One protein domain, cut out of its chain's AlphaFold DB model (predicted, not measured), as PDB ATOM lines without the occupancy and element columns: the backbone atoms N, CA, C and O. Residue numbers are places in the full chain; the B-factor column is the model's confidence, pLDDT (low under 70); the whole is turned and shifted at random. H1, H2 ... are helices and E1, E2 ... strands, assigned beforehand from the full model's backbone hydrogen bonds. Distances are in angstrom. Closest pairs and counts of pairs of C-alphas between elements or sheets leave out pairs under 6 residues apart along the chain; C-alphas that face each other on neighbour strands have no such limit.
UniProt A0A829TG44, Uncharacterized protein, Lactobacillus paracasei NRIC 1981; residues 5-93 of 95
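AT A GLANCE: This is residues 5 to 93 of the 95 residues of an uncharacterized protein of Lactobacillus paracasei NRIC 1981 (UniProt A0A829TG44). A strongly twisted sheet of four strands has two helices, H1 and H2, packed over one face, with no named helix on the other. The two longest strands, E3 and E4, form a hairpin that runs along the long axis of the model; its turn at residues 81 and 82 lies at one end, and the unnamed stretch 57 to 70 lies at the other. The printed part has 89 residues, with two named helices and four named strands in the order E1, H1, H2, E2, E3, E4; the mixed sheet runs E1, E4, E3, E2, and the class is mixed, helices and strands. The whole is compact, with a radius of gyration of the C-alphas of 13.1 A, yet rod-like in outline, spanning 42 by 20 by 18 A.

IN THESE COORDINATES: E1 covers residues 5 to 8, 9.7 A long, with C-alpha 5 at (197.364, 173.588, 288.956). H1 follows at residues 10 to 20, 15.3 A, and H2 at residues 30 to 46, 24.3 A, beginning at C-alpha 30 (193.196, 189.236, 291.293). E2 is residues 51 to 56, 16.6 A. E3 is residues 71 to 80, 28.6 A, and E4 is residues 83 to 92, 26.9 A, ending at C-alpha 92 (209.173, 193.976, 284.703).

HOW THE PARTS SIT: E1, an edge strand, is parallel to E4 at 32 degrees, with N 6 and O 84 2.8 A apart. E2, E3 and E4 form a meander, each strand the antiparallel neighbour of the one before. In the hairpin of E3 and E4, N 78 and O 85 are 2.9 A apart; in that of E2 and E3, N 54 and O 73 are 2.9 A apart. H1 and H2 are on the same face of the sheet, making two layers, helices on one face of a sheet. H1, at a height of 9.2 A over the sheet, is over E3 and only just over E4, where 3 of its C-alphas fall; it runs along the strands, at 14 degrees to E3 on the local plane. Its closest C-alphas with E4 are those of Phe 13 and Tyr 88, 6.3 A apart. H2, at a height of 6.7 A, is over E3 and runs slantwise to the strands, at 52 degrees to E3 on the local plane. Its closest C-alphas with E3 are those of Ala 41 and Val 77, 6.1 A apart. H1 and H2 only just touch, with 3 pairs of C-alphas within 8 A, and H2 does so with residue 30 alone; the closest C-alphas are those of Gln 14 and Thr 30, 6.7 A apart. They stand at a steep tilt of 60 degrees, opposite ways. In H1 and H2, every O i to N i+4 pair is within hydrogen-bond range. E1 and E2 are apart.

THE WHOLE: The two C-alphas farthest apart are those of Glu 65 and Pro 81, 43.2 A. The printed part has no cut. The link from E2 to E3, 14 residues, is long. The mean pLDDT of the printed part is 93.8, and no printed residue is under 70.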
ATOM      1  N   VAL A   5     196.537 172.415 289.214       93.50
ATOM      2  CA  VAL A   5     197.364 173.588 288.956       93.50
ATOM      3  C   VAL A   5     198.175 173.867 290.210       93.50
ATOM      4  O   VAL A   5     197.623 173.976 291.303       93.50
ATOM      5  N   THR A   6     199.488 173.992 290.049       95.38
ATOM      6  CA  THR A   6     200.393 174.454 291.101       95.38
ATOM      7  C   THR A   6     200.823 175.880 290.790       95.38
ATOM      8  O   THR A   6     201.485 176.113 289.780       95.38
ATOM      9  N   LEU A   7     200.455 176.818 291.663       94.75
ATOM     10  CA  LEU A   7     200.870 178.217 291.593       94.75
ATOM     11  C   LEU A   7     202.034 178.432 292.566       94.75
ATOM     12  O   LEU A   7     201.862 178.324 293.779       94.75
ATOM     13  N   VAL A   8     203.225 178.696 292.035       96.75
ATOM     14  CA  VAL A   8     204.439 178.966 292.815       96.75
ATOM     15  C   VAL A   8     204.614 180.479 292.942       96.75
ATOM     16  O   VAL A   8     204.483 181.200 291.955       96.75
ATOM     17  N   ASN A   9     204.918 180.947 294.157       96.44
ATOM     18  CA  ASN A   9     205.030 182.370 294.513       96.44
ATOM     19  C   ASN A   9     203.733 183.167 294.268       96.44
ATOM     20  O   ASN A   9     203.764 184.327 293.858       96.44
ATOM     21  N   LEU A  10     202.578 182.537 294.523       94.75
ATOM     22  CA  LEU A  10     201.276 183.184 294.366       94.75
ATOM     23  C   LEU A  10     201.132 184.416 295.267       94.75
ATOM     24  O   LEU A  10     200.640 185.439 294.806       94.75
ATOM     25  N   ASP A  11     201.587 184.332 296.517       95.88
ATOM     26  CA  ASP A  11     201.491 185.439 297.474       95.88
ATOM     27  C   ASP A  11     202.279 186.670 296.994       95.88
ATOM     28  O   ASP A  11     201.784 187.794 297.079       95.88
ATOM     29  N   ASP A  12     203.468 186.464 296.417       96.44
ATOM     30  CA  ASP A  12     204.285 187.545 295.852       96.44
ATOM     31  C   ASP A  12     203.610 188.176 294.631       96.44
ATOM     32  O   ASP A  12     203.590 189.401 294.489       96.44
ATOM     33  N   PHE A  13     203.013 187.349 293.764       96.56
ATOM     34  CA  PHE A  13     202.228 187.844 292.637       96.56
ATOM     35  C   PHE A  13     201.045 188.692 293.111       96.56
ATOM     36  O   PHE A  13     200.890 189.816 292.639       96.56
ATOM     37  N   GLN A  14     200.236 188.187 294.049       95.88
ATOM     38  CA  GLN A  14     199.073 188.914 294.568       95.88
ATOM     39  C   GLN A  14     199.500 190.247 295.182       95.88
ATOM     40  O   GLN A  14     198.934 191.286 294.851       95.88
ATOM     41  N   LEU A  15     200.563 190.239 295.992       96.00
ATOM     42  CA  LEU A  15     201.104 191.443 296.608       96.00
ATOM     43  C   LEU A  15     201.541 192.484 295.569       96.00
ATOM     44  O   LEU A  15     201.269 193.673 295.739       96.00
ATOM     45  N   HIS A  16     202.254 192.073 294.519       95.56
ATOM     46  CA  HIS A  16     202.680 192.995 293.471       95.56
ATOM     47  C   HIS A  16     201.499 193.484 292.636       95.56
ATOM     48  O   HIS A  16     201.390 194.685 292.407       95.56
ATOM     49  N   TYR A  17     200.603 192.590 292.222       96.38
ATOM     50  CA  TYR A  17     199.454 192.950 291.400       96.38
ATOM     51  C   TYR A  17     198.536 193.931 292.133       96.38
ATOM     52  O   TYR A  17     198.247 194.991 291.598       96.38
ATOM     53  N   GLU A  18     198.179 193.670 293.393       95.69
ATOM     54  CA  GLU A  18     197.317 194.557 294.189       95.69
ATOM     55  C   GLU A  18     197.944 195.925 294.490       95.69
ATOM     56  O   GLU A  18     197.230 196.904 294.686       95.69
ATOM     57  N   ARG A  19     199.278 196.019 294.525       95.06
ATOM     58  CA  ARG A  19     199.982 197.302 294.687       95.06
ATOM     59  C   ARG A  19     200.037 198.123 293.406       95.06
ATOM     60  O   ARG A  19     200.198 199.341 293.480       95.06
ATOM     61  N   ILE A  20     200.014 197.453 292.261       95.44
ATOM     62  CA  ILE A  20     200.200 198.072 290.950       95.44
ATOM     63  C   ILE A  20     198.857 198.360 290.294       95.44
ATOM     64  O   ILE A  20     198.745 199.372 289.618       95.44
ATOM     65  N   ALA A  21     197.855 197.512 290.494       96.62
ATOM     66  CA  ALA A  21     196.567 197.600 289.833       96.62
ATOM     67  C   ALA A  21     195.660 198.683 290.419       96.62
ATOM     68  O   ALA A  21     195.554 198.851 291.632       96.62
ATOM     69  N   ASP A  22     194.974 199.390 289.528       96.88
ATOM     70  CA  ASP A  22     193.904 200.321 289.849       96.88
ATOM     71  C   ASP A  22     192.545 199.668 289.581       96.88
ATOM     72  O   ASP A  22     192.036 199.643 288.455       96.88
ATOM     73  N   PHE A  23     191.958 199.106 290.635       95.44
ATOM     74  CA  PHE A  23     190.664 198.430 290.552       95.44
ATOM     75  C   PHE A  23     189.502 199.392 290.273       95.44
ATOM     76  O   PHE A  23     188.495 198.974 289.703       95.44
ATOM     77  N   ASP A  24     189.646 200.674 290.621       95.06
ATOM     78  CA  ASP A  24     188.633 201.694 290.339       95.06
ATOM     79  C   ASP A  24     188.692 202.141 288.867       95.06
ATOM     80  O   ASP A  24     187.664 202.492 288.286       95.06
ATOM     81  N   ASN A  25     189.868 202.048 288.234       90.44
ATOM     82  CA  ASN A  25     190.084 202.340 286.811       90.44
ATOM     83  C   ASN A  25     190.119 201.091 285.911       90.44
ATOM     84  O   ASN A  25     190.693 201.096 284.822       90.44
ATOM     85  N   GLY A  26     189.427 200.025 286.317       90.62
ATOM     86  CA  GLY A  26     189.120 198.901 285.433       90.62
ATOM     87  C   GLY A  26     190.195 197.819 285.354       90.62
ATOM     88  O   GLY A  26     190.144 197.002 284.433       90.62
ATOM     89  N   ALA A  27     191.145 197.772 286.293       96.25
ATOM     90  CA  ALA A  27     191.952 196.572 286.489       96.25
ATOM     91  C   ALA A  27     191.082 195.412 286.999       96.25
ATOM     92  O   ALA A  27     190.248 195.576 287.893       96.25
ATOM     93  N   SER A  28     191.293 194.217 286.448       96.31
ATOM     94  CA  SER A  28     190.541 193.029 286.858       96.31
ATOM     95  C   SER A  28     190.903 192.606 288.287       96.31
ATOM     96  O   SER A  28     192.085 192.668 288.646       96.31
ATOM     97  N   PRO A  29     189.941 192.103 289.084       95.88
ATOM     98  CA  PRO A  29     190.222 191.490 290.377       95.88
ATOM     99  C   PRO A  29     191.243 190.357 290.264       95.88
ATOM    100  O   PRO A  29     191.223 189.573 289.313       95.88
ATOM    101  N   THR A  30     192.096 190.213 291.278       93.50
ATOM    102  CA  THR A  30     193.196 189.236 291.293       93.50
ATOM    103  C   THR A  30     192.731 187.797 291.024       93.50
ATOM    104  O   THR A  30     193.413 187.041 290.336       93.50
ATOM    105  N   GLY A  31     191.543 187.413 291.508       92.88
ATOM    106  CA  GLY A  31     190.961 186.089 291.258       92.88
ATOM    107  C   GLY A  31     190.680 185.811 289.776       92.88
ATOM    108  O   GLY A  31     191.036 184.742 289.281       92.88
ATOM    109  N   ASP A  32     190.114 186.781 289.054       95.19
ATOM    110  CA  ASP A  32     189.808 186.647 287.622       95.19
ATOM    111  C   ASP A  32     191.092 186.558 286.793       95.19
ATOM    112  O   ASP A  32     191.195 185.785 285.839       95.19
ATOM    113  N   VAL A  33     192.111 187.316 287.200       95.38
ATOM    114  CA  VAL A  33     193.441 187.276 286.593       95.38
ATOM    115  C   VAL A  33     194.082 185.900 286.742       95.38
ATOM    116  O   VAL A  33     194.629 185.387 285.770       95.38
ATOM    117  N   ILE A  34     193.981 185.271 287.916       94.12
ATOM    118  CA  ILE A  34     194.522 183.923 288.150       94.12
ATOM    119  C   ILE A  34     193.828 182.891 287.253       94.12
ATOM    120  O   ILE A  34     194.501 182.036 286.684       94.12
ATOM    121  N   ILE A  35     192.504 182.975 287.086       93.88
ATOM    122  CA  ILE A  35     191.763 182.062 286.202       93.88
ATOM    123  C   ILE A  35     192.247 182.214 284.754       93.88
ATOM    124  O   ILE A  35     192.633 181.232 284.123       93.88
ATOM    125  N   ASN A  36     192.320 183.451 284.256       93.69
ATOM    126  CA  ASN A  36     192.799 183.725 282.899       93.69
ATOM    127  C   ASN A  36     194.266 183.310 282.701       93.69
ATOM    128  O   ASN A  36     194.637 182.829 281.631       93.69
ATOM    129  N   LEU A  37     195.100 183.467 283.733       94.69
ATOM    130  CA  LEU A  37     196.492 183.026 283.728       94.69
ATOM    131  C   LEU A  37     196.596 181.507 283.573       94.69
ATOM    132  O   LEU A  37     197.441 181.039 282.814       94.69
ATOM    133  N   ILE A  38     195.741 180.736 284.250       94.94
ATOM    134  CA  ILE A  38     195.707 179.272 284.132       94.94
ATOM    135  C   ILE A  38     195.386 178.851 282.697       94.94
ATOM    136  O   ILE A  38     196.078 177.998 282.136       94.94
ATOM    137  N   ASP A  39     194.386 179.477 282.080       94.00
ATOM    138  CA  ASP A  39     194.004 179.190 280.696       94.00
ATOM    139  C   ASP A  39     195.120 179.571 279.711       94.00
ATOM    140  O   ASP A  39     195.488 178.783 278.835       94.00
ATOM    141  N   ALA A  40     195.721 180.751 279.885       93.50
ATOM    142  CA  ALA A  40     196.838 181.211 279.065       93.50
ATOM    143  C   ALA A  40     198.068 180.301 279.200       93.50
ATOM    144  O   ALA A  40     198.685 179.936 278.198       93.50
ATOM    145  N   ALA A  41     198.405 179.890 280.422       95.00
ATOM    146  CA  ALA A  41     199.510 178.983 280.702       95.00
ATOM    147  C   ALA A  41     199.273 177.586 280.106       95.00
ATOM    148  O   ALA A  41     200.189 177.003 279.523       95.00
ATOM    149  N   ASN A  42     198.042 177.071 280.172       93.69
ATOM    150  CA  ASN A  42     197.668 175.827 279.501       93.69
ATOM    151  C   ASN A  42     197.881 175.914 277.985       93.69
ATOM    152  O   ASN A  42     198.498 175.019 277.401       93.69
ATOM    153  N   HIS A  43     197.423 176.993 277.345       93.88
ATOM    154  CA  HIS A  43     197.643 177.202 275.911       93.88
ATOM    155  C   HIS A  43     199.129 177.359 275.563       93.88
ATOM    156  O   HIS A  43     199.587 176.769 274.585       93.88
ATOM    157  N   ALA A  44     199.894 178.097 276.370       94.31
ATOM    158  CA  ALA A  44     201.333 178.274 276.186       94.31
ATOM    159  C   ALA A  44     202.067 176.923 276.206       94.31
ATOM    160  O   ALA A  44     202.813 176.607 275.279       94.31
ATOM    161  N   VAL A  45     201.785 176.078 277.200       94.31
ATOM    162  CA  VAL A  45     202.379 174.736 277.305       94.31
ATOM    163  C   VAL A  45     201.981 173.847 276.122       94.31
ATOM    164  O   VAL A  45     202.833 173.151 275.570       94.31
ATOM    165  N   GLN A  46     200.721 173.887 275.680       93.06
ATOM    166  CA  GLN A  46     200.268 173.149 274.490       93.06
ATOM    167  C   GLN A  46     200.961 173.619 273.202       93.06
ATOM    168  O   GLN A  46     201.186 172.816 272.297       93.06
ATOM    169  N   ALA A  47     201.339 174.897 273.134       94.69
ATOM    170  CA  ALA A  47     202.120 175.474 272.045       94.69
ATOM    171  C   ALA A  47     203.639 175.230 272.172       94.69
ATOM    172  O   ALA A  47     204.402 175.677 271.316       94.69
ATOM    173  N   GLY A  48     204.098 174.522 273.212       94.56
ATOM    174  CA  GLY A  48     205.518 174.253 273.459       94.56
ATOM    175  C   GLY A  48     206.287 175.429 274.070       94.56
ATOM    176  O   GLY A  48     207.516 175.429 274.049       94.56
ATOM    177  N   MET A  49     205.583 176.428 274.602       95.81
ATOM    178  CA  MET A  49     206.173 177.555 275.321       95.81
ATOM    179  C   MET A  49     206.384 177.206 276.799       95.81
ATOM    180  O   MET A  49     205.665 176.391 277.375       95.81
ATOM    181  N   ASN A  50     207.371 177.854 277.417       95.31
ATOM    182  CA  ASN A  50     207.725 177.687 278.829       95.31
ATOM    183  C   ASN A  50     207.523 178.963 279.661       95.31
ATOM    184  O   ASN A  50     207.926 179.000 280.820       95.31
ATOM    185  N   ALA A  51     206.920 179.998 279.081       94.25
ATOM    186  CA  ALA A  51     206.600 181.240 279.767       94.25
ATOM    187  C   ALA A  51     205.279 181.825 279.257       94.25
ATOM    188  O   ALA A  51     204.895 181.611 278.102       94.25
ATOM    189  N   CYS A  52     204.608 182.584 280.115       93.94
ATOM    190  CA  CYS A  52     203.516 183.473 279.753       93.94
ATOM    191  C   CYS A  52     203.632 184.783 280.542       93.94
ATOM    192  O   CYS A  52     204.211 184.828 281.626       93.94
ATOM    193  N   ASP A  53     203.088 185.861 279.986       93.44
ATOM    194  CA  ASP A  53     203.073 187.164 280.637       93.44
ATOM    195  C   ASP A  53     201.637 187.652 280.791       93.44
ATOM    196  O   ASP A  53     200.815 187.508 279.883       93.44
ATOM    197  N   LEU A  54     201.364 188.286 281.925       93.81
ATOM    198  CA  LEU A  54     200.210 189.152 282.108       93.81
ATOM    199  C   LEU A  54     200.672 190.595 281.926       93.81
ATOM    200  O   LEU A  54     201.590 191.045 282.610       93.81
ATOM    201  N   ILE A  55     200.008 191.329 281.038       92.94
ATOM    202  CA  ILE A  55     200.236 192.762 280.862       92.94
ATOM    203  C   ILE A  55     199.028 193.500 281.423       92.94
ATOM    204  O   ILE A  55     197.903 193.293 280.968       92.94
ATOM    205  N   LEU A  56     199.279 194.361 282.403       94.00
ATOM    206  CA  LEU A  56     198.310 195.322 282.901       94.00
ATOM    207  C   LEU A  56     198.557 196.658 282.202       94.00
ATOM    208  O   LEU A  56     199.669 197.182 282.269       94.00
ATOM    209  N   ALA A  57     197.551 197.188 281.508       93.38
ATOM    210  CA  ALA A  57     197.710 198.427 280.755       93.38
ATOM    211  C   ALA A  57     198.003 199.617 281.689       93.38
ATOM    212  O   ALA A  57     197.636 199.601 282.866       93.38
ATOM    213  N   SER A  58     198.673 200.651 281.174       94.12
ATOM    214  CA  SER A  58     199.111 201.814 281.965       94.12
ATOM    215  C   SER A  58     197.949 202.481 282.708       94.12
ATOM    216  O   SER A  58     198.039 202.767 283.898       94.12
ATOM    217  N   GLU A  59     196.822 202.650 282.025       94.38
ATOM    218  CA  GLU A  59     195.587 203.228 282.548       94.38
ATOM    219  C   GLU A  59     194.917 202.380 283.638       94.38
ATOM    220  O   GLU A  59     194.112 202.899 284.404       94.38
ATOM    221  N   GLN A  60     195.266 201.095 283.717       95.19
ATOM    222  CA  GLN A  60     194.809 200.166 284.751       95.19
ATOM    223  C   GLN A  60     195.812 200.061 285.907       95.19
ATOM    224  O   GLN A  60     195.630 199.240 286.806       95.19
ATOM    225  N   CYS A  61     196.890 200.846 285.892       94.81
ATOM    226  CA  CYS A  61     197.857 200.901 286.979       94.81
ATOM    227  C   CYS A  61     197.534 202.067 287.926       94.81
ATOM    228  O   CYS A  61     197.217 203.163 287.482       94.81
ATOM    229  N   ALA A  62     197.724 201.881 289.233       94.50
ATOM    230  CA  ALA A  62     197.486 202.895 290.267       94.50
ATOM    231  C   ALA A  62     198.419 204.117 290.160       94.50
ATOM    232  O   ALA A  62     198.188 205.145 290.797       94.50
ATOM    233  N   LYS A  63     199.501 203.997 289.381       92.19
ATOM    234  CA  LYS A  63     200.441 205.077 289.046       92.19
ATOM    235  C   LYS A  63     200.784 205.027 287.553       92.19
ATOM    236  O   LYS A  63     201.882 204.578 287.221       92.19
ATOM    237  N   PRO A  64     199.875 205.419 286.646       90.12
ATOM    238  CA  PRO A  64     200.082 205.282 285.200       90.12
ATOM    239  C   PRO A  64     201.406 205.890 284.713       90.12
ATOM    240  O   PRO A  64     202.074 205.339 283.842       90.12
ATOM    241  N   GLU A  65     201.848 206.983 285.339       90.12
ATOM    242  CA  GLU A  65     203.108 207.668 285.044       90.12
ATOM    243  C   GLU A  65     204.369 206.840 285.336       90.12
ATOM    244  O   GLU A  65     205.415 207.110 284.753       90.12
ATOM    245  N   ALA A  66     204.276 205.845 286.222       87.62
ATOM    246  CA  ALA A  66     205.358 204.910 286.530       87.62
ATOM    247  C   ALA A  66     205.318 203.645 285.651       87.62
ATOM    248  O   ALA A  66     206.272 202.875 285.651       87.62
ATOM    249  N   TYR A  67     204.225 203.435 284.910       89.69
ATOM    250  CA  TYR A  67     203.979 202.257 284.076       89.69
ATOM    251  C   TYR A  67     203.544 202.692 282.678       89.69
ATOM    252  O   TYR A  67     202.484 202.292 282.202       89.69
ATOM    253  N   LEU A  68     204.326 203.546 282.008       88.75
ATOM    254  CA  LEU A  68     203.939 204.122 280.709       88.75
ATOM    255  C   LEU A  68     203.681 203.056 279.632       88.75
ATOM    256  O   LEU A  68     202.834 203.259 278.765       88.75
ATOM    257  N   GLN A  69     204.378 201.918 279.703       90.06
ATOM    258  CA  GLN A  69     204.161 200.768 278.813       90.06
ATOM    259  C   GLN A  69     203.266 199.676 279.424       90.06
ATOM    260  O   GLN A  69     203.093 198.609 278.837       90.06
ATOM    261  N   GLY A  70     202.668 199.949 280.585       91.75
ATOM    262  CA  GLY A  70     201.990 198.959 281.411       91.75
ATOM    263  C   GLY A  70     202.949 198.174 282.308       91.75
ATOM    264  O   GLY A  70     204.171 198.268 282.198       91.75
ATOM    265  N   ALA A  71     202.379 197.402 283.229       94.00
ATOM    266  CA  ALA A  71     203.126 196.511 284.105       94.00
ATOM    267  C   ALA A  71     203.097 195.084 283.550       94.00
ATOM    268  O   ALA A  71     202.023 194.519 283.325       94.00
ATOM    269  N   ARG A  72     204.276 194.484 283.354       95.12
ATOM    270  CA  ARG A  72     204.406 193.117 282.845       95.12
ATOM    271  C   ARG A  72     204.749 192.159 283.976       95.12
ATOM    272  O   ARG A  72     205.859 192.178 284.495       95.12
ATOM    273  N   PHE A  73     203.817 191.286 284.326       95.69
ATOM    274  CA  PHE A  73     204.025 190.206 285.285       95.69
ATOM    275  C   PHE A  73     204.428 188.948 284.520       95.69
ATOM    276  O   PHE A  73     203.650 188.443 283.708       95.69
ATOM    277  N   SER A  74     205.644 188.466 284.758       95.75
ATOM    278  CA  SER A  74     206.205 187.322 284.042       95.75
ATOM    279  C   SER A  74     206.041 186.033 284.833       95.75
ATOM    280  O   SER A  74     206.242 186.000 286.053       95.75
ATOM    281  N   PHE A  75     205.687 184.968 284.116       97.12
ATOM    282  CA  PHE A  75     205.488 183.646 284.679       97.12
ATOM    283  C   PHE A  75     206.195 182.580 283.849       97.12
ATOM    284  O   PHE A  75     206.002 182.483 282.637       97.12
ATOM    285  N   ASN A  76     206.931 181.705 284.522       97.06
ATOM    286  CA  ASN A  76     207.388 180.447 283.955       97.06
ATOM    287  C   ASN A  76     206.264 179.411 284.020       97.06
ATOM    288  O   ASN A  76     205.593 179.262 285.043       97.06
ATOM    289  N   VAL A  77     206.081 178.648 282.943       96.75
ATOM    290  CA  VAL A  77     205.054 177.606 282.851       96.75
ATOM    291  C   VAL A  77     205.650 176.282 282.408       96.75
ATOM    292  O   VAL A  77     206.531 176.215 281.553       96.75
ATOM    293  N   SER A  78     205.170 175.193 282.996       95.12
ATOM    294  CA  SER A  78     205.582 173.850 282.597       95.12
ATOM    295  C   SER A  78     204.494 172.817 282.863       95.12
ATOM    296  O   SER A  78     203.644 172.980 283.740       95.12
ATOM    297  N   SER A  79     204.529 171.728 282.095       92.94
ATOM    298  CA  SER A  79     203.735 170.535 282.380       92.94
ATOM    299  C   SER A  79     204.516 169.595 283.294       92.94
ATOM    300  O   SER A  79     205.699 169.336 283.078       92.94
ATOM    301  N   SER A  80     203.833 169.045 284.293       88.88
ATOM    302  CA  SER A  80     204.331 167.989 285.169       88.88
ATOM    303  C   SER A  80     203.385 166.780 285.140       88.88
ATOM    304  O   SER A  80     202.233 166.907 284.718       88.88
ATOM    305  N   PRO A  81     203.797 165.608 285.662       88.38
ATOM    306  CA  PRO A  81     202.890 164.469 285.833       88.38
ATOM    307  C   PRO A  81     201.666 164.762 286.719       88.38
ATOM    308  O   PRO A  81     200.663 164.050 286.644       88.38
ATOM    309  N   LEU A  82     201.745 165.788 287.576       87.31
ATOM    310  CA  LEU A  82     200.650 166.207 288.451       87.31
ATOM    311  C   LEU A  82     199.704 167.210 287.780       87.31
ATOM    312  O   LEU A  82     198.555 167.303 288.189       87.31
ATOM    313  N   GLY A  83     200.148 167.891 286.724       91.81
ATOM    314  CA  GLY A  83     199.373 168.906 286.019       91.81
ATOM    315  C   GLY A  83     200.223 170.124 285.661       91.81
ATOM    316  O   GLY A  83     201.435 170.002 285.446       91.81
ATOM    317  N   LEU A  84     199.590 171.291 285.579       95.00
ATOM    318  CA  LEU A  84     200.225 172.547 285.182       95.00
ATOM    319  C   LEU A  84     200.958 173.190 286.365       95.00
ATOM    320  O   LEU A  84     200.405 173.306 287.458       95.00
ATOM    321  N   VAL A  85     202.188 173.646 286.144       96.38
ATOM    322  CA  VAL A  85     202.951 174.444 287.111       96.38
ATOM    323  C   VAL A  85     203.160 175.832 286.529       96.38
ATOM    324  O   VAL A  85     203.685 175.956 285.423       96.38
ATOM    325  N   ILE A  86     202.763 176.857 287.280       97.12
ATOM    326  CA  ILE A  86     202.921 178.272 286.936       97.12
ATOM    327  C   ILE A  86     203.710 178.920 288.070       97.12
ATOM    328  O   ILE A  86     203.262 178.907 289.215       97.12
ATOM    329  N   GLY A  87     204.890 179.449 287.772       97.12
ATOM    330  CA  GLY A  87     205.730 180.152 288.734       97.12
ATOM    331  C   GLY A  87     205.828 181.624 288.396       97.12
ATOM    332  O   GLY A  87     206.125 181.963 287.256       97.12
ATOM    333  N   TYR A  88     205.577 182.487 289.376       97.56
ATOM    334  CA  TYR A  88     205.765 183.924 289.221       97.56
ATOM    335  C   TYR A  88     207.246 184.302 289.359       97.56
ATOM    336  O   TYR A  88     207.872 183.997 290.380       97.56
ATOM    337  N   ASP A  89     207.782 184.974 288.336       94.12
ATOM    338  CA  ASP A  89     209.192 185.378 288.267       94.12
ATOM    339  C   ASP A  89     209.425 186.812 288.743       94.12
ATOM    340  O   ASP A  89     210.509 187.148 289.218       94.12
ATOM    341  N   GLY A  90     208.415 187.671 288.608       93.50
ATOM    342  CA  GLY A  90     208.516 189.078 288.964       93.50
ATOM    343  C   GLY A  90     207.710 189.986 288.048       93.50
ATOM    344  O   GLY A  90     207.023 189.550 287.121       93.50
ATOM    345  N   VAL A  91     207.775 191.280 288.347       92.31
ATOM    346  CA  VAL A  91     207.216 192.335 287.506       92.31
ATOM    347  C   VAL A  91     208.363 193.066 286.823       92.31
ATOM    348  O   VAL A  91     209.283 193.543 287.483       92.31
ATOM    349  N   ASN A  92     208.304 193.132 285.499       83.44
ATOM    350  CA  ASN A  92     209.173 193.976 284.703       83.44
ATOM    351  C   ASN A  92     208.453 195.299 284.466       83.44
ATOM    352  O   ASN A  92     207.323 195.335 283.966       83.44
ATOM    353  N   ILE A  93     209.116 196.372 284.875       71.44
ATOM    354  CA  ILE A  93     208.701 197.742 284.620       71.44
ATOM    355  C   ILE A  93     209.666 198.217 283.542       71.44
ATOM    356  O   ILE A  93     210.833 198.471 283.836       71.44
TER     357      ILE A  93